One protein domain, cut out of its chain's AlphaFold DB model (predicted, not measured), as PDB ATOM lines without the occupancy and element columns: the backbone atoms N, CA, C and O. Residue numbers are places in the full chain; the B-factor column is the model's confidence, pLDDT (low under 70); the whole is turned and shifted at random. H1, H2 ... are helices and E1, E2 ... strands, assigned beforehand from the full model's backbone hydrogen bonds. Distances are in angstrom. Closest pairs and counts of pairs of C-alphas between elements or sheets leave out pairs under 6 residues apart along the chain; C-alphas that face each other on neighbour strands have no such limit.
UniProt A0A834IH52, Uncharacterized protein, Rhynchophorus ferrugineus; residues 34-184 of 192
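AT A GLANCE: This is residues 34 to 184 of the 192 residues of an uncharacterized protein of Rhynchophorus ferrugineus (UniProt A0A834IH52). A long, slender hairpin of two strands, E1 and E2, runs past one side of a helical body in which H2, H4, H5, H6 and H7 gather round H3. Beyond the hairpin's open end little H1 lies far from that body, and residues 72 to 85 lead back to it. The 151 printed residues hold the antiparallel sheet E1 - E2, then H1 to H7 in order; the class is mixed, helices and strands. The whole is loose, radius of gyration of the C-alphas 18.8 A, spanning 55 by 42 by 32 A.

IN THESE COORDINATES: Find C-alpha 34 at (-17.425, -64.245, -6.413); from there E1, residues 34 to 46, runs 37.7 A. E2, residues 49 to 62, returns over 42.0 A. Next come H1, 68 to 71; H2, 86 to 99, 19.8 A; H3, 105 to 118, 19.9 A; H4, 126 to 136; H5, 151 to 162; H6, 166 to 169; and H7, 177 to 182, ending at C-alpha 182 (-0.093, -57.028, 19.644).

HOW THE PARTS SIT: In the hairpin E1 and E2, antiparallel at 165 degrees, look at N 38 and O 57, 2.8 A apart, within hydrogen-bond range. E1 is apart from the helices. The hub, H3, touches H5 at a steep tilt of 37 degrees, only just steep, closest C-alphas Cys 114 and Gly 160, 4.1 A. With residues 105 to 109 alone H3 touches H2, Glu 94 to Gly 105 closest by C-alphas, 4.0 A. H3 also touches H4, H6 and H7. Every O i to N i+4 pair is within hydrogen-bond range in H2, H3, H4 and H5, 1 of 2 in H7; H1 and H6 are too short for one.

THE WHOLE: The farthest C-alphas, Tyr 48 and Thr 74, are 62.5 A apart. The printed part has no cut; links H1 to H2 and H4 to H5 are long. Among stretches under pLDDT 70 are residues 69 to 84 and 141 to 150.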
ATOM      1  N   VAL A  34     -18.498 -63.948  -7.364       86.00
ATOM      2  CA  VAL A  34     -17.425 -64.245  -6.413       86.00
ATOM      3  C   VAL A  34     -17.927 -63.865  -5.027       86.00
ATOM      4  O   VAL A  34     -18.436 -62.760  -4.843       86.00
ATOM      5  N   SER A  35     -17.803 -64.765  -4.047       89.56
ATOM      6  CA  SER A  35     -18.012 -64.407  -2.642       89.56
ATOM      7  C   SER A  35     -16.688 -64.251  -1.928       89.56
ATOM      8  O   SER A  35     -15.887 -65.185  -1.905       89.56
ATOM      9  N   VAL A  36     -16.510 -63.111  -1.279       88.19
ATOM     10  CA  VAL A  36     -15.445 -62.895  -0.306       88.19
ATOM     11  C   VAL A  36     -16.067 -62.978   1.084       88.19
ATOM     12  O   VAL A  36     -17.110 -62.375   1.339       88.19
ATOM     13  N   ILE A  37     -15.463 -63.771   1.965       90.62
ATOM     14  CA  ILE A  37     -15.940 -63.975   3.333       90.62
ATOM     15  C   ILE A  37     -14.836 -63.517   4.278       90.62
ATOM     16  O   ILE A  37     -13.728 -64.044   4.233       90.62
ATOM     17  N   PHE A  38     -15.157 -62.552   5.133       87.31
ATOM     18  CA  PHE A  38     -14.295 -62.088   6.209       87.31
ATOM     19  C   PHE A  38     -14.874 -62.565   7.538       87.31
ATOM     20  O   PHE A  38     -16.047 -62.331   7.823       87.31
ATOM     21  N   GLY A  39     -14.063 -63.248   8.340       88.50
ATOM     22  CA  GLY A  39     -14.417 -63.669   9.692       88.50
ATOM     23  C   GLY A  39     -13.527 -62.960  10.703       88.50
ATOM     24  O   GLY A  39     -12.309 -62.979  10.551       88.50
ATOM     25  N   ILE A  40     -14.124 -62.345  11.721       82.50
ATOM     26  CA  ILE A  40     -13.414 -61.736  12.848       82.50
ATOM     27  C   ILE A  40     -13.825 -62.494  14.109       82.50
ATOM     28  O   ILE A  40     -15.014 -62.601  14.399       82.50
ATOM     29  N   GLY A  41     -12.852 -63.021  14.850       84.00
ATOM     30  CA  GLY A  41     -13.066 -63.627  16.163       84.00
ATOM     31  C   GLY A  41     -12.406 -62.768  17.230       84.00
ATOM     32  O   GLY A  41     -11.183 -62.750  17.309       84.00
ATOM     33  N   ILE A  42     -13.201 -62.049  18.022       78.12
ATOM     34  CA  ILE A  42     -12.694 -61.243  19.137       78.12
ATOM     35  C   ILE A  42     -12.861 -62.064  20.417       78.12
ATOM     36  O   ILE A  42     -13.999 -62.346  20.810       78.12
ATOM     37  N   PRO A  43     -11.769 -62.472  21.078       69.56
ATOM     38  CA  PRO A  43     -11.861 -63.092  22.388       69.56
ATOM     39  C   PRO A  43     -12.138 -62.001  23.425       69.56
ATOM     40  O   PRO A  43     -11.364 -61.057  23.581       69.56
ATOM     41  N   VAL A  44     -13.271 -62.112  24.115       77.25
ATOM     42  CA  VAL A  44     -13.650 -61.199  25.194       77.25
ATOM     43  C   VAL A  44     -13.371 -61.898  26.515       77.25
ATOM     44  O   VAL A  44     -13.890 -62.982  26.793       77.25
ATOM     45  N   GLU A  45     -12.518 -61.274  27.318       64.69
ATOM     46  CA  GLU A  45     -12.111 -61.800  28.614       64.69
ATOM     47  C   GLU A  45     -13.188 -61.464  29.656       64.69
ATOM     48  O   GLU A  45     -13.440 -60.303  29.978       64.69
ATOM     49  N   VAL A  46     -13.879 -62.499  30.139       75.31
ATOM     50  CA  VAL A  46     -14.913 -62.416  31.178       75.31
ATOM     51  C   VAL A  46     -14.390 -63.124  32.429       75.31
ATOM     52  O   VAL A  46     -13.645 -64.094  32.319       75.31
ATOM     53  N   GLN A  47     -14.779 -62.664  33.623       68.88
ATOM     54  CA  GLN A  47     -14.109 -62.979  34.904       68.88
ATOM     55  C   GLN A  47     -13.886 -64.472  35.233       68.88
ATOM     56  O   GLN A  47     -13.034 -64.767  36.063       68.88
ATOM     57  N   TYR A  48     -14.612 -65.410  34.613       73.19
ATOM     58  CA  TYR A  48     -14.489 -66.848  34.901       73.19
ATOM     59  C   TYR A  48     -14.431 -67.755  33.660       73.19
ATOM     60  O   TYR A  48     -14.253 -68.963  33.811       73.19
ATOM     61  N   GLN A  49     -14.592 -67.215  32.444       68.06
ATOM     62  CA  GLN A  49     -14.617 -67.984  31.190       68.06
ATOM     63  C   GLN A  49     -14.160 -67.118  30.010       68.06
ATOM     64  O   GLN A  49     -14.522 -65.947  29.920       68.06
ATOM     65  N   SER A  50     -13.425 -67.705  29.068       71.44
ATOM     66  CA  SER A  50     -13.108 -67.077  27.783       71.44
ATOM     67  C   SER A  50     -14.256 -67.308  26.796       71.44
ATOM     68  O   SER A  50     -14.517 -68.452  26.415       71.44
ATOM     69  N   ILE A  51     -14.931 -66.245  26.359       79.19
ATOM     70  CA  ILE A  51     -15.971 -66.316  25.323       79.19
ATOM     71  C   ILE A  51     -15.433 -65.632  24.067       79.19
ATOM     72  O   ILE A  51     -14.925 -64.515  24.125       79.19
ATOM     73  N   THR A  52     -15.535 -66.299  22.916       78.56
ATOM     74  CA  THR A  52     -15.136 -65.712  21.628       78.56
ATOM     75  C   THR A  52     -16.369 -65.207  20.891       78.56
ATOM     76  O   THR A  52     -17.276 -65.984  20.592       78.56
ATOM     77  N   LEU A  53     -16.402 -63.913  20.580       81.19
ATOM     78  CA  LEU A  53     -17.422 -63.310  19.730       81.19
ATOM     79  C   LEU A  53     -16.978 -63.410  18.270       81.19
ATOM     80  O   LEU A  53     -15.968 -62.828  17.876       81.19
ATOM     81  N   GLY A  54     -17.731 -64.167  17.472       86.44
ATOM     82  CA  GLY A  54     -17.487 -64.335  16.041       86.44
ATOM     83  C   GLY A  54     -18.390 -63.436  15.201       86.44
ATOM     84  O   GLY A  54     -19.611 -63.496  15.320       86.44
ATOM     85  N   MET A  55     -17.801 -62.637  14.316       86.12
ATOM     86  CA  MET A  55     -18.499 -61.844  13.306       86.12
ATOM     87  C   MET A  55     -18.120 -62.353  11.916       86.12
ATOM     88  O   MET A  55     -16.940 -62.547  11.633       86.12
ATOM     89  N   VAL A  56     -19.104 -62.551  11.036       92.06
ATOM     90  CA  VAL A  56     -18.870 -62.991   9.653       92.06
ATOM     91  C   VAL A  56     -19.503 -61.999   8.688       92.06
ATOM     92  O   VAL A  56     -20.711 -61.774   8.710       92.06
ATOM     93  N   LEU A  57     -18.683 -61.425   7.816       90.44
ATOM     94  CA  LEU A  57     -19.086 -60.531   6.740       90.44
ATOM     95  C   LEU A  57     -18.946 -61.270   5.410       90.44
ATOM     96  O   LEU A  57     -17.855 -61.706   5.043       90.44
ATOM     97  N   LYS A  58     -20.050 -61.404   4.673       91.56
ATOM     98  CA  LYS A  58     -20.072 -62.033   3.348       91.56
ATOM     99  C   LYS A  58     -20.374 -60.994   2.277       91.56
ATOM    100  O   LYS A  58     -21.487 -60.480   2.206       91.56
ATOM    101  N   ALA A  59     -19.393 -60.720   1.427       87.44
ATOM    102  CA  ALA A  59     -19.530 -59.841   0.276       87.44
ATOM    103  C   ALA A  59     -19.726 -60.675  -0.994       87.44
ATOM    104  O   ALA A  59     -18.890 -61.514  -1.324       87.44
ATOM    105  N   TYR A  60     -20.823 -60.439  -1.712       88.31
ATOM    106  CA  TYR A  60     -21.085 -61.049  -3.016       88.31
ATOM    107  C   TYR A  60     -20.833 -60.026  -4.118       88.31
ATOM    108  O   TYR A  60     -21.445 -58.958  -4.129       88.31
ATOM    109  N   TYR A  61     -19.951 -60.360  -5.056       83.19
ATOM    110  CA  TYR A  61     -19.641 -59.520  -6.204       83.19
ATOM    111  C   TYR A  61     -20.042 -60.231  -7.492       83.19
ATOM    112  O   TYR A  61     -19.520 -61.299  -7.815       83.19
ATOM    113  N   GLN A  62     -20.982 -59.640  -8.226       81.88
ATOM    114  CA  GLN A  62     -21.352 -60.116  -9.554       81.88
ATOM    115  C   GLN A  62     -20.252 -59.738 -10.546       81.88
ATOM    116  O   GLN A  62     -19.845 -58.579 -10.632       81.88
ATOM    117  N   LEU A  63     -19.753 -60.721 -11.284       82.56
ATOM    118  CA  LEU A  63     -18.716 -60.518 -12.283       82.56
ATOM    119  C   LEU A  63     -19.322 -59.866 -13.532       82.56
ATOM    120  O   LEU A  63     -20.381 -60.303 -13.992       82.56
ATOM    121  N   PRO A  64     -18.658 -58.860 -14.122       75.81
ATOM    122  CA  PRO A  64     -19.158 -58.206 -15.319       75.81
ATOM    123  C   PRO A  64     -19.177 -59.181 -16.505       75.81
ATOM    124  O   PRO A  64     -18.170 -59.801 -16.850       75.81
ATOM    125  N   ASN A  65     -20.335 -59.284 -17.154       77.31
ATOM    126  CA  ASN A  65     -20.541 -60.035 -18.397       77.31
ATOM    127  C   ASN A  65     -20.362 -59.161 -19.653       77.31
ATOM    128  O   ASN A  65     -20.438 -59.663 -20.771       77.31
ATOM    129  N   ASN A  66     -20.110 -57.858 -19.483       73.50
ATOM    130  CA  ASN A  66     -19.967 -56.908 -20.578       73.50
ATOM    131  C   ASN A  66     -18.786 -55.950 -20.339       73.50
ATOM    132  O   ASN A  66     -18.613 -55.407 -19.248       73.50
ATOM    133  N   SER A  67     -17.967 -55.733 -21.372       71.94
ATOM    134  CA  SER A  67     -16.795 -54.853 -21.332       71.94
ATOM    135  C   SER A  67     -17.076 -53.395 -21.695       71.94
ATOM    136  O   SER A  67     -16.162 -52.577 -21.569       71.94
ATOM    137  N   SER A  68     -18.283 -53.043 -22.152       72.44
ATOM    138  CA  SER A  68     -18.607 -51.674 -22.589       72.44
ATOM    139  C   SER A  68     -18.323 -50.638 -21.499       72.44
ATOM    140  O   SER A  68     -17.740 -49.599 -21.789       72.44
ATOM    141  N   TYR A  69     -18.593 -50.979 -20.234       62.50
ATOM    142  CA  TYR A  69     -18.304 -50.135 -19.067       62.50
ATOM    143  C   TYR A  69     -16.809 -49.793 -18.891       62.50
ATOM    144  O   TYR A  69     -16.467 -48.733 -18.373       62.50
ATOM    145  N   TYR A  70     -15.902 -50.670 -19.336       65.50
ATOM    146  CA  TYR A  70     -14.450 -50.500 -19.169       65.50
ATOM    147  C   TYR A  70     -13.746 -49.967 -20.421       65.50
ATOM    148  O   TYR A  70     -12.666 -49.393 -20.318       65.50
ATOM    149  N   THR A  71     -14.322 -50.195 -21.602       68.38
ATOM    150  CA  THR A  71     -13.664 -49.936 -22.894       68.38
ATOM    151  C   THR A  71     -14.119 -48.650 -23.561       68.38
ATOM    152  O   THR A  71     -13.352 -48.077 -24.328       68.38
ATOM    153  N   ASN A  72     -15.329 -48.178 -23.262       65.56
ATOM    154  CA  ASN A  72     -15.856 -46.955 -23.847       65.56
ATOM    155  C   ASN A  72     -16.562 -46.127 -22.768       65.56
ATOM    156  O   ASN A  72     -17.790 -46.126 -22.685       65.56
ATOM    157  N   PRO A  73     -15.797 -45.474 -21.877       60.12
ATOM    158  CA  PRO A  73     -16.389 -44.594 -20.895       60.12
ATOM    159  C   PRO A  73     -16.844 -43.320 -21.602       60.12
ATOM    160  O   PRO A  73     -16.106 -42.340 -21.677       60.12
ATOM    161  N   THR A  74     -18.067 -43.327 -22.131       57.56
ATOM    162  CA  THR A  74     -18.815 -42.085 -22.343       57.56
ATOM    163  C   THR A  74     -18.724 -41.306 -21.039       57.56
ATOM    164  O   THR A  74     -18.842 -41.922 -19.985       57.56
ATOM    165  N   ILE A  75     -18.393 -40.018 -21.114       56.56
ATOM    166  CA  ILE A  75     -18.068 -39.142 -19.980       56.56
ATOM    167  C   ILE A  75     -19.157 -39.266 -18.909       56.56
ATOM    168  O   ILE A  75     -20.173 -38.585 -18.962       56.56
ATOM    169  N   ASP A  76     -18.939 -40.179 -17.972       53.66
ATOM    170  CA  ASP A  76     -19.845 -40.474 -16.882       53.66
ATOM    171  C   ASP A  76     -19.019 -40.290 -15.614       53.66
ATOM    172  O   ASP A  76     -18.183 -41.108 -15.211       53.66
ATOM    173  N   TYR A  77     -19.210 -39.109 -15.047       53.28
ATOM    174  CA  TYR A  77     -18.710 -38.607 -13.767       53.28
ATOM    175  C   TYR A  77     -19.097 -39.517 -12.578       53.28
ATOM    176  O   TYR A  77     -18.631 -39.319 -11.458       53.28
ATOM    177  N   GLU A  78     -19.871 -40.569 -12.834       49.59
ATOM    178  CA  GLU A  78     -20.327 -41.608 -11.911       49.59
ATOM    179  C   GLU A  78     -19.246 -42.642 -11.531       49.59
ATOM    180  O   GLU A  78     -19.431 -43.426 -10.598       49.59
ATOM    181  N   ARG A  79     -18.064 -42.664 -12.177       53.34
ATOM    182  CA  ARG A  79     -16.996 -43.629 -11.818       53.34
ATOM    183  C   ARG A  79     -16.276 -43.350 -10.489       53.34
ATOM    184  O   ARG A  79     -15.295 -44.022 -10.172       53.34
ATOM    185  N   LYS A  80     -16.805 -42.462  -9.642       52.16
ATOM    186  CA  LYS A  80     -16.477 -42.385  -8.208       52.16
ATOM    187  C   LYS A  80     -17.178 -43.501  -7.417       52.16
ATOM    188  O   LYS A  80     -17.659 -43.276  -6.310       52.16
ATOM    189  N   LYS A  81     -17.119 -44.759  -7.871       50.16
ATOM    190  CA  LYS A  81     -17.116 -45.861  -6.897       50.16
ATOM    191  C   LYS A  81     -15.727 -45.858  -6.267       50.16
ATOM    192  O   LYS A  81     -14.886 -46.691  -6.588       50.16
ATOM    193  N   ARG A  82     -15.457 -44.806  -5.478       55.06
ATOM    194  CA  ARG A  82     -14.228 -44.647  -4.710       55.06
ATOM    195  C   ARG A  82     -14.086 -45.954  -3.944       55.06
ATOM    196  O   ARG A  82     -14.972 -46.311  -3.168       55.06
ATOM    197  N   SER A  83     -13.002 -46.684  -4.194       55.19
ATOM    198  CA  SER A  83     -12.438 -47.541  -3.154       55.19
ATOM    199  C   SER A  83     -12.532 -46.766  -1.840       55.19
ATOM    200  O   SER A  83     -12.283 -45.554  -1.892       55.19
ATOM    201  N   PRO A  84     -12.943 -47.387  -0.718       63.50
ATOM    202  CA  PRO A  84     -13.026 -46.665   0.546       63.50
ATOM    203  C   PRO A  84     -11.713 -45.906   0.716       63.50
ATOM    204  O   PRO A  84     -10.640 -46.509   0.687       63.50
ATOM    205  N   THR A  85     -11.794 -44.575   0.723       75.69
ATOM    206  CA  THR A  85     -10.603 -43.752   0.897       75.69
ATOM    207  C   THR A  85     -10.062 -44.062   2.283       75.69
ATOM    208  O   THR A  85     -10.831 -44.417   3.182       75.69
ATOM    209  N   ARG A  86      -8.750 -43.933   2.482       81.19
ATOM    210  CA  ARG A  86      -8.154 -44.090   3.814       81.19
ATOM    211  C   ARG A  86      -8.907 -43.261   4.862       81.19
ATOM    212  O   ARG A  86      -9.187 -43.761   5.943       81.19
ATOM    213  N   TRP A  87      -9.371 -42.074   4.474       81.19
ATOM    214  CA  TRP A  87     -10.216 -41.195   5.287       81.19
ATOM    215  C   TRP A  87     -11.523 -41.840   5.748       81.19
ATOM    216  O   TRP A  87     -11.881 -41.724   6.914       81.19
ATOM    217  N   MET A  88     -12.203 -42.590   4.880       83.38
ATOM    218  CA  MET A  88     -13.416 -43.321   5.258       83.38
ATOM    219  C   MET A  88     -13.113 -44.435   6.271       83.38
ATOM    220  O   MET A  88     -13.920 -44.703   7.158       83.38
ATOM    221  N   ILE A  89     -11.950 -45.084   6.157       86.19
ATOM    222  CA  ILE A  89     -11.500 -46.096   7.124       86.19
ATOM    223  C   ILE A  89     -11.175 -45.431   8.466       86.19
ATOM    224  O   ILE A  89     -11.586 -45.934   9.508       86.19
ATOM    225  N   TYR A  90     -10.487 -44.290   8.448       89.06
ATOM    226  CA  TYR A  90     -10.156 -43.518   9.644       89.06
ATOM    227  C   TYR A  90     -11.414 -43.055  10.374       89.06
ATOM    228  O   TYR A  90     -11.558 -43.343  11.557       89.06
ATOM    229  N   GLU A  91     -12.389 -42.495   9.657       89.12
ATOM    230  CA  GLU A  91     -13.680 -42.105  10.229       89.12
ATOM    231  C   GLU A  91     -14.417 -43.302  10.864       89.12
ATOM    232  O   GLU A  91     -15.026 -43.180  11.929       89.12
ATOM    233  N   MET A  92     -14.359 -44.487  10.240       88.69
ATOM    234  CA  MET A  92     -14.927 -45.706  10.829       88.69
ATOM    235  C   MET A  92     -14.205 -46.121  12.115       88.69
ATOM    236  O   MET A  92     -14.871 -46.522  13.071       88.69
ATOM    237  N   ILE A  93     -12.872 -46.039  12.145       88.44
ATOM    238  CA  ILE A  93     -12.063 -46.383  13.321       88.44
ATOM    239  C   ILE A  93     -12.339 -45.402  14.462       88.44
ATOM    240  O   ILE A  93     -12.621 -45.844  15.574       88.44
ATOM    241  N   GLU A  94     -12.331 -44.099  14.187       89.44
ATOM    242  CA  GLU A  94     -12.617 -43.042  15.165       89.44
ATOM    243  C   GLU A  94     -13.993 -43.259  15.806       89.44
ATOM    244  O   GLU A  94     -14.097 -43.429  17.024       89.44
ATOM    245  N   LYS A  95     -15.042 -43.413  14.985       90.25
ATOM    246  CA  LYS A  95     -16.406 -43.685  15.467       90.25
ATOM    247  C   LYS A  95     -16.508 -44.986  16.256       90.25
ATOM    248  O   LYS A  95     -17.282 -45.069  17.211       90.25
ATOM    249  N   TYR A  96     -15.783 -46.028  15.853       86.75
ATOM    250  CA  TYR A  96     -15.771 -47.296  16.579       86.75
ATOM    251  C   TYR A  96     -15.125 -47.141  17.961       86.75
ATOM    252  O   TYR A  96     -15.668 -47.640  18.949       86.75
ATOM    253  N   LEU A  97     -14.000 -46.434  18.049       85.94
ATOM    254  CA  LEU A  97     -13.282 -46.201  19.300       85.94
ATOM    255  C   LEU A  97     -14.103 -45.357  20.279       85.94
ATOM    256  O   LEU A  97     -14.249 -45.738  21.445       85.94
ATOM    257  N   GLU A  98     -14.717 -44.281  19.790       86.81
ATOM    258  CA  GLU A  98     -15.603 -43.421  20.579       86.81
ATOM    259  C   GLU A  98     -16.825 -44.189  21.086       86.81
ATOM    260  O   GLU A  98     -17.150 -44.157  22.276       86.81
ATOM    261  N   LYS A  99     -17.484 -44.952  20.203       86.50
ATOM    262  CA  LYS A  99     -18.680 -45.730  20.552       86.50
ATOM    263  C   LYS A  99     -18.405 -46.766  21.643       86.50
ATOM    264  O   LYS A  99     -19.280 -47.023  22.471       86.50
ATOM    265  N   ASN A 100     -17.210 -47.351  21.653       80.31
ATOM    266  CA  ASN A 100     -16.795 -48.332  22.654       80.31
ATOM    267  C   ASN A 100     -16.132 -47.706  23.895       80.31
ATOM    268  O   ASN A 100     -15.712 -48.444  24.784       80.31
ATOM    269  N   LYS A 101     -16.097 -46.368  24.004       82.00
ATOM    270  CA  LYS A 101     -15.552 -45.611  25.147       82.00
ATOM    271  C   LYS A 101     -14.059 -45.851  25.409       82.00
ATOM    272  O   LYS A 101     -13.631 -45.838  26.561       82.00
ATOM    273  N   TYR A 102     -13.268 -46.046  24.353       78.38
ATOM    274  CA  TYR A 102     -11.810 -46.203  24.472       78.38
ATOM    275  C   TYR A 102     -11.048 -44.875  24.639       78.38
ATOM    276  O   TYR A 102      -9.865 -44.895  24.972       78.38
ATOM    277  N   GLY A 103     -11.715 -43.734  24.447       83.81
ATOM    278  CA  GLY A 103     -11.133 -42.395  24.559       83.81
ATOM    279  C   GLY A 103     -11.631 -41.487  23.439       83.81
ATOM    280  O   GLY A 103     -12.679 -41.757  22.845       83.81
ATOM    281  N   ASP A 104     -10.867 -40.434  23.148       90.06
ATOM    282  CA  ASP A 104     -11.032 -39.664  21.914       90.06
ATOM    283  C   ASP A 104     -10.581 -40.524  20.721       90.06
ATOM    284  O   ASP A 104      -9.424 -40.949  20.641       90.06
ATOM    285  N   GLY A 105     -11.513 -40.821  19.809       89.44
ATOM    286  CA  GLY A 105     -11.268 -41.714  18.679       89.44
ATOM    287  C   GLY A 105     -10.156 -41.200  17.774       89.44
ATOM    288  O   GLY A 105      -9.309 -41.989  17.343       89.44
ATOM    289  N   LYS A 106     -10.112 -39.880  17.552       91.06
ATOM    290  CA  LYS A 106      -9.101 -39.226  16.713       91.06
ATOM    291  C   LYS A 106      -7.720 -39.302  17.359       91.06
ATOM    292  O   LYS A 106      -6.772 -39.752  16.713       91.06
ATOM    293  N   ALA A 107      -7.604 -38.968  18.646       91.69
ATOM    294  CA  ALA A 107      -6.347 -39.103  19.388       91.69
ATOM    295  C   ALA A 107      -5.841 -40.554  19.420       91.69
ATOM    296  O   ALA A 107      -4.657 -40.807  19.193       91.69
ATOM    297  N   CYS A 108      -6.731 -41.530  19.628       91.38
ATOM    298  CA  CYS A 108      -6.363 -42.944  19.621       91.38
ATOM    299  C   CYS A 108      -5.893 -43.447  18.252       91.38
ATOM    300  O   CYS A 108      -4.960 -44.251  18.183       91.38
ATOM    301  N   LEU A 109      -6.500 -42.977  17.162       91.94
ATOM    302  CA  LEU A 109      -6.040 -43.296  15.814       91.94
ATOM    303  C   LEU A 109      -4.660 -42.680  15.527       91.94
ATOM    304  O   LEU A 109      -3.782 -43.364  15.001       91.94
ATOM    305  N   LEU A 110      -4.433 -41.422  15.916       92.44
ATOM    306  CA  LEU A 110      -3.127 -40.767  15.771       92.44
ATOM    307  C   LEU A 110      -2.042 -41.470  16.594       92.44
ATOM    308  O   LEU A 110      -0.940 -41.698  16.088       92.44
ATOM    309  N   LYS A 111      -2.373 -41.892  17.819       91.50
ATOM    310  CA  LYS A 111      -1.499 -42.712  18.662       91.50
ATOM    311  C   LYS A 111      -1.132 -44.026  17.979       91.50
ATOM    312  O   LYS A 111       0.047 -44.345  17.906       91.50
ATOM    313  N   ALA A 112      -2.107 -44.735  17.407       91.19
ATOM    314  CA  ALA A 112      -1.876 -45.987  16.688       91.19
ATOM    315  C   ALA A 112      -0.933 -45.818  15.482       91.19
ATOM    316  O   ALA A 112      -0.047 -46.644  15.272       91.19
ATOM    317  N   ILE A 113      -1.092 -44.736  14.711       92.31
ATOM    318  CA  ILE A 113      -0.200 -44.399  13.587       92.31
ATOM    319  C   ILE A 113       1.216 -44.099  14.093       92.31
ATOM    320  O   ILE A 113       2.193 -44.586  13.526       92.31
ATOM    321  N   CYS A 114       1.337 -43.321  15.169       92.31
ATOM    322  CA  CYS A 114       2.623 -43.003  15.786       92.31
ATOM    323  C   CYS A 114       3.328 -44.268  16.299       92.31
ATOM    324  O   CYS A 114       4.497 -44.486  15.982       92.31
ATOM    325  N   GLU A 115       2.623 -45.118  17.052       89.88
ATOM    326  CA  GLU A 115       3.146 -46.370  17.612       89.88
ATOM    327  C   GLU A 115       3.644 -47.301  16.507       89.88
ATOM    328  O   GLU A 115       4.770 -47.794  16.570       89.88
ATOM    329  N   LEU A 116       2.843 -47.477  15.454       89.69
ATOM    330  CA  LEU A 116       3.205 -48.296  14.304       89.69
ATOM    331  C   LEU A 116       4.407 -47.730  13.534       89.69
ATOM    332  O   LEU A 116       5.229 -48.486  13.022       89.69
ATOM    333  N   ALA A 117       4.529 -46.406  13.439       89.75
ATOM    334  CA  ALA A 117       5.670 -45.769  12.790       89.75
ATOM    335  C   ALA A 117       6.951 -45.832  13.644       89.75
ATOM    336  O   ALA A 117       8.053 -45.854  13.092       89.75
ATOM    337  N   ALA A 118       6.816 -45.863  14.974       87.88
ATOM    338  CA  ALA A 118       7.924 -46.031  15.913       87.88
ATOM    339  C   ALA A 118       8.441 -47.476  15.934       87.88
ATOM    340  O   ALA A 118       9.655 -47.699  15.937       87.88
ATOM    341  N   VAL A 119       7.518 -48.442  15.927       84.31
ATOM    342  CA  VAL A 119       7.790 -49.882  15.928       84.31
ATOM    343  C   VAL A 119       6.938 -50.541  14.832       84.31
ATOM    344  O   VAL A 119       5.789 -50.910  15.083       84.31
ATOM    345  N   PRO A 120       7.472 -50.681  13.603       78.75
ATOM    346  CA  PRO A 120       6.733 -51.302  12.510       78.75
ATOM    347  C   PRO A 120       6.469 -52.784  12.793       78.75
ATOM    348  O   PRO A 120       7.261 -53.457  13.455       78.75
ATOM    349  N   LEU A 121       5.352 -53.297  12.267       74.94
ATOM    350  CA  LEU A 121       5.015 -54.718  12.364       74.94
ATOM    351  C   LEU A 121       6.092 -55.563  11.672       74.94
ATOM    352  O   LEU A 121       6.605 -55.207  10.615       74.94
ATOM    353  N   GLU A 122       6.433 -56.694  12.281       70.69
ATOM    354  CA  GLU A 122       7.467 -57.593  11.775       70.69
ATOM    355  C   GLU A 122       7.012 -58.242  10.453       70.69
ATOM    356  O   GLU A 122       5.908 -58.780  10.387       70.69
ATOM    357  N   GLU A 123       7.855 -58.275   9.412       60.88
ATOM    358  CA  GLU A 123       7.508 -58.768   8.055       60.88
ATOM    359  C   GLU A 123       6.989 -60.227   8.007       60.88
ATOM    360  O   GLU A 123       6.490 -60.707   6.990       60.88
ATOM    361  N   ARG A 124       7.089 -60.974   9.114       60.00
ATOM    362  CA  ARG A 124       6.619 -62.364   9.239       60.00
ATOM    363  C   ARG A 124       5.178 -62.507   9.737       60.00
ATOM    364  O   ARG A 124       4.697 -63.632   9.852       60.00
ATOM    365  N   SER A 125       4.482 -61.409  10.011       65.62
ATOM    366  CA  SER A 125       3.155 -61.419  10.651       65.62
ATOM    367  C   SER A 125       1.963 -61.606   9.687       65.62
ATOM    368  O   SER A 125       0.803 -61.629  10.103       65.62
ATOM    369  N   GLY A 126       2.231 -61.881   8.404       76.69
ATOM    370  CA  GLY A 126       1.235 -62.330   7.425       76.69
ATOM    371  C   GLY A 126       0.382 -61.209   6.816       76.69
ATOM    372  O   GLY A 126       0.613 -60.026   7.037       76.69
ATOM    373  N   LEU A 127      -0.632 -61.585   6.024       81.38
ATOM    374  CA  LEU A 127      -1.434 -60.642   5.223       81.38
ATOM    375  C   LEU A 127      -2.129 -59.558   6.062       81.38
ATOM    376  O   LEU A 127      -2.284 -58.431   5.603       81.38
ATOM    377  N   LEU A 128      -2.577 -59.890   7.275       78.38
ATOM    378  CA  LEU A 128      -3.266 -58.926   8.134       78.38
ATOM    379  C   LEU A 128      -2.333 -57.806   8.586       78.38
ATOM    380  O   LEU A 128      -2.751 -56.652   8.603       78.38
ATOM    381  N   ALA A 129      -1.080 -58.129   8.901       78.88
ATOM    382  CA  ALA A 129      -0.101 -57.127   9.280       78.88
ATOM    383  C   ALA A 129       0.212 -56.177   8.124       78.88
ATOM    384  O   ALA A 129       0.227 -54.969   8.330       78.88
ATOM    385  N   GLU A 130       0.341 -56.697   6.903       82.25
ATOM    386  CA  GLU A 130       0.511 -55.883   5.692       82.25
ATOM    387  C   GLU A 130      -0.685 -54.954   5.445       82.25
ATOM    388  O   GLU A 130      -0.519 -53.778   5.120       82.25
ATOM    389  N   ILE A 131      -1.910 -55.450   5.648       83.81
ATOM    390  CA  ILE A 131      -3.126 -54.634   5.525       83.81
ATOM    391  C   ILE A 131      -3.127 -53.517   6.571       83.81
ATOM    392  O   ILE A 131      -3.359 -52.358   6.230       83.81
ATOM    393  N   VAL A 132      -2.859 -53.849   7.837       84.69
ATOM    394  CA  VAL A 132      -2.799 -52.867   8.927       84.69
ATOM    395  C   VAL A 132      -1.701 -51.841   8.657       84.69
ATOM    396  O   VAL A 132      -1.949 -50.643   8.789       84.69
ATOM    397  N   HIS A 133      -0.529 -52.286   8.201       85.25
ATOM    398  CA  HIS A 133       0.582 -51.417   7.834       85.25
ATOM    399  C   HIS A 133       0.206 -50.456   6.703       85.25
ATOM    400  O   HIS A 133       0.438 -49.257   6.819       85.25
ATOM    401  N   SER A 134      -0.450 -50.943   5.650       86.50
ATOM    402  CA  SER A 134      -0.904 -50.109   4.531       86.50
ATOM    403  C   SER A 134      -1.982 -49.090   4.933       86.50
ATOM    404  O   SER A 134      -1.985 -47.958   4.439       86.50
ATOM    405  N   ILE A 135      -2.884 -49.459   5.848       87.44
ATOM    406  CA  ILE A 135      -3.943 -48.561   6.333       87.44
ATOM    407  C   ILE A 135      -3.363 -47.468   7.232       87.44
ATOM    408  O   ILE A 135      -3.689 -46.303   7.030       87.44
ATOM    409  N   LEU A 136      -2.516 -47.833   8.198       90.00
ATOM    410  CA  LEU A 136      -2.019 -46.946   9.256       90.00
ATOM    411  C   LEU A 136      -0.660 -46.303   8.945       90.00
ATOM    412  O   LEU A 136      -0.067 -45.668   9.814       90.00
ATOM    413  N   THR A 137      -0.180 -46.429   7.708       89.12
ATOM    414  CA  THR A 137       0.990 -45.701   7.204       89.12
ATOM    415  C   THR A 137       0.521 -44.700   6.148       89.12
ATOM    416  O   THR A 137       0.447 -45.055   4.966       89.12
ATOM    417  N   PRO A 138       0.180 -43.457   6.541       86.88
ATOM    418  CA  PRO A 138      -0.297 -42.418   5.630       86.88
ATOM    419  C   PRO A 138       0.624 -42.189   4.425       86.88
ATOM    420  O   PRO A 138       0.149 -41.943   3.321       86.88
ATOM    421  N   SER A 139       1.941 -42.329   4.595       82.75
ATOM    422  CA  SER A 139       2.911 -42.195   3.499       82.75
ATOM    423  C   SER A 139       2.892 -43.317   2.450       82.75
ATOM    424  O   SER A 139       3.553 -43.185   1.423       82.75
ATOM    425  N   SER A 140       2.149 -44.413   2.661       77.94
ATOM    426  CA  SER A 140       2.162 -45.577   1.757       77.94
ATOM    427  C   SER A 140       1.334 -45.409   0.474       77.94
ATOM    428  O   SER A 140       1.502 -46.190  -0.462       77.94
ATOM    429  N   THR A 141       0.462 -44.398   0.393       69.75
ATOM    430  CA  THR A 141      -0.295 -44.071  -0.829       69.75
ATOM    431  C   THR A 141      -0.322 -42.569  -1.072       69.75
ATOM    432  O   THR A 141      -0.340 -41.777  -0.133       69.75
ATOM    433  N   ASP A 142      -0.338 -42.188  -2.349       65.81
ATOM    434  CA  ASP A 142      -0.533 -40.806  -2.792       65.81
ATOM    435  C   ASP A 142      -2.041 -40.514  -2.834       65.81
ATOM    436  O   ASP A 142      -2.709 -40.662  -3.863       65.81
ATOM    437  N   ASP A 143      -2.615 -40.237  -1.661       67.00
ATOM    438  CA  ASP A 143      -4.034 -39.921  -1.533       67.00
ATOM    439  C   ASP A 143      -4.274 -38.468  -1.962       67.00
ATOM    440  O   ASP A 143      -3.608 -37.545  -1.495       67.00
ATOM    441  N   ALA A 144      -5.266 -38.245  -2.832       60.47
ATOM    442  CA  ALA A 144      -5.691 -36.893  -3.176       60.47
ATOM    443  C   ALA A 144      -6.093 -36.162  -1.887       60.47
ATOM    444  O   ALA A 144      -7.035 -36.574  -1.205       60.47
ATOM    445  N   ILE A 145      -5.350 -35.105  -1.556       55.34
ATOM    446  CA  ILE A 145      -5.525 -34.308  -0.343       55.34
ATOM    447  C   ILE A 145      -6.860 -33.559  -0.462       55.34
ATOM    448  O   ILE A 145      -6.922 -32.427  -0.939       55.34
ATOM    449  N   GLU A 146      -7.959 -34.214  -0.089       54.56
ATOM    450  CA  GLU A 146      -9.228 -33.543   0.178       54.56
ATOM    451  C   GLU A 146      -9.057 -32.778   1.491       54.56
ATOM    452  O   GLU A 146      -9.168 -33.346   2.569       54.56
ATOM    453  N   GLU A 147      -8.718 -31.497   1.348       52.97
ATOM    454  CA  GLU A 147      -8.675 -30.471   2.389       52.97
ATOM    455  C   GLU A 147      -7.692 -30.684   3.562       52.97
ATOM    456  O   GLU A 147      -7.202 -31.760   3.888       52.97
ATOM    457  N   ASN A 148      -7.356 -29.543   4.154       52.78
ATOM    458  CA  ASN A 148      -6.325 -29.210   5.140       52.78
ATOM    459  C   ASN A 148      -6.196 -30.115   6.397       52.78
ATOM    460  O   ASN A 148      -5.288 -29.895   7.196       52.78
ATOM    461  N   ASP A 149      -7.061 -31.114   6.596       57.72
ATOM    462  CA  ASP A 149      -7.133 -31.929   7.823       57.72
ATOM    463  C   ASP A 149      -6.241 -33.191   7.766       57.72
ATOM    464  O   ASP A 149      -5.887 -33.760   8.791       57.72
ATOM    465  N   ASN A 150      -5.773 -33.600   6.580       66.19
ATOM    466  CA  ASN A 150      -5.012 -34.850   6.401       66.19
ATOM    467  C   ASN A 150      -3.537 -34.776   6.845       66.19
ATOM    468  O   ASN A 150      -2.878 -35.802   7.044       66.19
ATOM    469  N   ASN A 151      -3.009 -33.566   7.045       78.62
ATOM    470  CA  ASN A 151      -1.616 -33.344   7.446       78.62
ATOM    471  C   ASN A 151      -1.311 -33.871   8.855       78.62
ATOM    472  O   ASN A 151      -0.171 -34.233   9.145       78.62
ATOM    473  N   ILE A 152      -2.321 -33.939   9.723       87.06
ATOM    474  CA  ILE A 152      -2.156 -34.384  11.111       87.06
ATOM    475  C   ILE A 152      -1.743 -35.859  11.197       87.06
ATOM    476  O   ILE A 152      -0.920 -36.217  12.035       87.06
ATOM    477  N   TYR A 153      -2.243 -36.706  10.291       89.12
ATOM    478  CA  TYR A 153      -1.920 -38.133  10.276       89.12
ATOM    479  C   TYR A 153      -0.479 -38.358   9.804       89.12
ATOM    480  O   TYR A 153       0.258 -39.142  10.402       89.12
ATOM    481  N   HIS A 154      -0.031 -37.605   8.794       89.25
ATOM    482  CA  HIS A 154       1.374 -37.601   8.375       89.25
ATOM    483  C   HIS A 154       2.305 -37.048   9.462       89.25
ATOM    484  O   HIS A 154       3.426 -37.534   9.624       89.25
ATOM    485  N   ALA A 155       1.855 -36.047  10.224       90.44
ATOM    486  CA  ALA A 155       2.608 -35.531  11.361       90.44
ATOM    487  C   ALA A 155       2.770 -36.601  12.452       90.44
ATOM    488  O   ALA A 155       3.889 -36.810  12.917       90.44
ATOM    489  N   ALA A 156       1.704 -37.331  12.792       92.00
ATOM    490  CA  ALA A 156       1.765 -38.441  13.743       92.00
ATOM    491  C   ALA A 156       2.733 -39.547  13.284       92.00
ATOM    492  O   ALA A 156       3.562 -40.006  14.069       92.00
ATOM    493  N   GLU A 157       2.703 -39.915  11.999       91.88
ATOM    494  CA  GLU A 157       3.650 -40.879  11.422       91.88
ATOM    495  C   GLU A 157       5.105 -40.396  11.568       91.88
ATOM    496  O   GLU A 157       6.000 -41.151  11.954       91.88
ATOM    497  N   LYS A 158       5.358 -39.114  11.283       92.12
ATOM    498  CA  LYS A 158       6.693 -38.520  11.402       92.12
ATOM    499  C   LYS A 158       7.181 -38.500  12.851       92.12
ATOM    500  O   LYS A 158       8.336 -38.845  13.087       92.12
ATOM    501  N   LEU A 159       6.313 -38.136  13.798       92.50
ATOM    502  CA  LEU A 159       6.622 -38.121  15.230       92.50
ATOM    503  C   LEU A 159       6.968 -39.519  15.751       92.50
ATOM    504  O   LEU A 159       7.932 -39.665  16.502       92.50
ATOM    505  N   GLY A 160       6.262 -40.554  15.286       91.00
ATOM    506  CA  GLY A 160       6.606 -41.946  15.583       91.00
ATOM    507  C   GLY A 160       8.019 -42.308  15.122       91.00
ATOM    508  O   GLY A 160       8.785 -42.907  15.872       91.00
ATOM    509  N   LYS A 161       8.426 -41.856  13.927       89.56
ATOM    510  CA  LYS A 161       9.779 -42.105  13.398       89.56
ATOM    511  C   LYS A 161      10.881 -41.364  14.165       89.56
ATOM    512  O   LYS A 161      11.982 -41.904  14.280       89.56
ATOM    513  N   THR A 162      10.619 -40.147  14.653       90.06
ATOM    514  CA  THR A 162      11.644 -39.281  15.268       90.06
ATOM    515  C   THR A 162      11.687 -39.342  16.791       90.06
ATOM    516  O   THR A 162      12.764 -39.529  17.349       90.06
ATOM    517  N   GLU A 163      10.551 -39.154  17.466       80.81
ATOM    518  CA  GLU A 163      10.490 -38.968  18.924       80.81
ATOM    519  C   GLU A 163      10.149 -40.253  19.680       80.81
ATOM    520  O   GLU A 163      10.551 -40.398  20.831       80.81
ATOM    521  N   ARG A 164       9.439 -41.193  19.036       77.75
ATOM    522  CA  ARG A 164       9.080 -42.533  19.553       77.75
ATOM    523  C   ARG A 164       8.308 -42.571  20.888       77.75
ATOM    524  O   ARG A 164       7.978 -43.656  21.349       77.75
ATOM    525  N   ASN A 165       7.948 -41.427  21.472       85.62
ATOM    526  CA  ASN A 165       7.206 -41.316  22.735       85.62
ATOM    527  C   ASN A 165       5.709 -41.037  22.507       85.62
ATOM    528  O   ASN A 165       5.160 -40.036  22.972       85.62
ATOM    529  N   CYS A 166       5.032 -41.930  21.783       89.19
ATOM    530  CA  CYS A 166       3.633 -41.752  21.378       89.19
ATOM    531  C   CYS A 166       2.646 -41.682  22.560       89.19
ATOM    532  O   CYS A 166       1.631 -40.999  22.465       89.19
ATOM    533  N   ASP A 167       2.961 -42.316  23.695       88.06
ATOM    534  CA  ASP A 167       2.143 -42.246  24.914       88.06
ATOM    535  C   ASP A 167       2.058 -40.838  25.510       88.06
ATOM    536  O   ASP A 167       1.009 -40.446  26.016       88.06
ATOM    537  N   GLN A 168       3.153 -40.076  25.451       88.69
ATOM    538  CA  GLN A 168       3.191 -38.702  25.959       88.69
ATOM    539  C   GLN A 168       2.569 -37.712  24.975       88.69
ATOM    540  O   GLN A 168       2.028 -36.694  25.396       88.69
ATOM    541  N   LEU A 169       2.651 -38.013  23.675       89.06
ATOM    542  CA  LEU A 169       2.108 -37.174  22.608       89.06
ATOM    543  C   LEU A 169       0.580 -37.257  22.503       89.06
ATOM    544  O   LEU A 169      -0.040 -36.285  22.085       89.06
ATOM    545  N   PHE A 170      -0.012 -38.392  22.885       91.06
ATOM    546  CA  PHE A 170      -1.458 -38.635  22.803       91.06
ATOM    547  C   PHE A 170      -2.015 -39.181  24.132       91.06
ATOM    548  O   PHE A 170      -2.448 -40.342  24.200       91.06
ATOM    549  N   PRO A 171      -1.991 -38.377  25.213       88.88
ATOM    550  CA  PRO A 171      -2.444 -38.799  26.537       88.88
ATOM    551  C   PRO A 171      -3.963 -39.001  26.620       88.88
ATOM    552  O   PRO A 171      -4.441 -39.673  27.534       88.88
ATOM    553  N   GLU A 172      -4.739 -38.462  25.673       86.56
ATOM    554  CA  GLU A 172      -6.196 -38.629  25.617       86.56
ATOM    555  C   GLU A 172      -6.616 -40.070  25.278       86.56
ATOM    556  O   GLU A 172      -7.777 -40.441  25.468       86.56
ATOM    557  N   CYS A 173      -5.677 -40.899  24.805       86.81
ATOM    558  CA  CYS A 173      -5.903 -42.306  24.507       86.81
ATOM    559  C   CYS A 173      -5.239 -43.234  25.538       86.81
ATOM    560  O   CYS A 173      -4.039 -43.523  25.479       86.81
ATOM    561  N   ALA A 174      -6.049 -43.767  26.457       75.81
ATOM    562  CA  ALA A 174      -5.581 -44.639  27.537       75.81
ATOM    563  C   ALA A 174      -5.188 -46.053  27.065       75.81
ATOM    564  O   ALA A 174      -4.306 -46.677  27.652       75.81
ATOM    565  N   THR A 175      -5.823 -46.569  26.009       73.38
ATOM    566  CA  THR A 175      -5.535 -47.898  25.447       73.38
ATOM    567  C   THR A 175      -5.209 -47.787  23.964       73.38
ATOM    568  O   THR A 175      -6.102 -47.507  23.166       73.38
ATOM    569  N   GLY A 176      -3.952 -48.035  23.590       69.31
ATOM    570  CA  GLY A 176      -3.527 -48.041  22.189       69.31
ATOM    571  C   GLY A 176      -4.231 -49.141  21.391       69.31
ATOM    572  O   GLY A 176      -4.270 -50.299  21.814       69.31
ATOM    573  N   LEU A 177      -4.786 -48.782  20.228       71.00
ATOM    574  CA  LEU A 177      -5.471 -49.715  19.326       71.00
ATOM    575  C   LEU A 177      -4.530 -50.846  18.886       71.00
ATOM    576  O   LEU A 177      -4.927 -52.008  18.880       71.00
ATOM    577  N   ILE A 178      -3.264 -50.530  18.593       70.50
ATOM    578  CA  ILE A 178      -2.254 -51.518  18.191       70.50
ATOM    579  C   ILE A 178      -1.898 -52.463  19.338       70.50
ATOM    580  O   ILE A 178      -1.756 -53.663  19.108       70.50
ATOM    581  N   GLN A 179      -1.845 -51.966  20.575       64.19
ATOM    582  CA  GLN A 179      -1.534 -52.780  21.752       64.19
ATOM    583  C   GLN A 179      -2.570 -53.891  22.006       64.19
ATOM    584  O   GLN A 179      -2.257 -54.941  22.570       64.19
ATOM    585  N   GLN A 180      -3.817 -53.679  21.575       63.84
ATOM    586  CA  GLN A 180      -4.857 -54.705  21.640       63.84
ATOM    587  C   GLN A 180      -4.606 -55.827  20.625       63.84
ATOM    588  O   GLN A 180      -4.847 -56.987  20.941       63.84
ATOM    589  N   PHE A 181      -4.077 -55.507  19.440       59.59
ATOM    590  CA  PHE A 181      -3.719 -56.496  18.416       59.59
ATOM    591  C   PHE A 181      -2.369 -57.177  18.686       59.59
ATOM    592  O   PHE A 181      -2.211 -58.356  18.372       59.59
ATOM    593  N   SER A 182      -1.418 -56.484  19.318       54.31
ATOM    594  CA  SER A 182      -0.093 -57.028  19.644       54.31
ATOM    595  C   SER A 182      -0.117 -58.097  20.743       54.31
ATOM    596  O   SER A 182       0.790 -58.915  20.811       54.31
ATOM    597  N   ARG A 183      -1.176 -58.184  21.564       49.81
ATOM    598  CA  ARG A 183      -1.396 -59.364  22.427       49.81
ATOM    599  C   ARG A 183      -1.797 -60.622  21.649       49.81
ATOM    600  O   ARG A 183      -1.610 -61.720  22.161       49.81
ATOM    601  N   PHE A 184      -2.364 -60.476  20.449       48.69
ATOM    602  CA  PHE A 184      -2.819 -61.596  19.615       48.69
ATOM    603  C   PHE A 184      -1.775 -62.054  18.593       48.69
ATOM    604  O   PHE A 184      -1.774 -63.222  18.209       48.69
TER     605      PHE A 184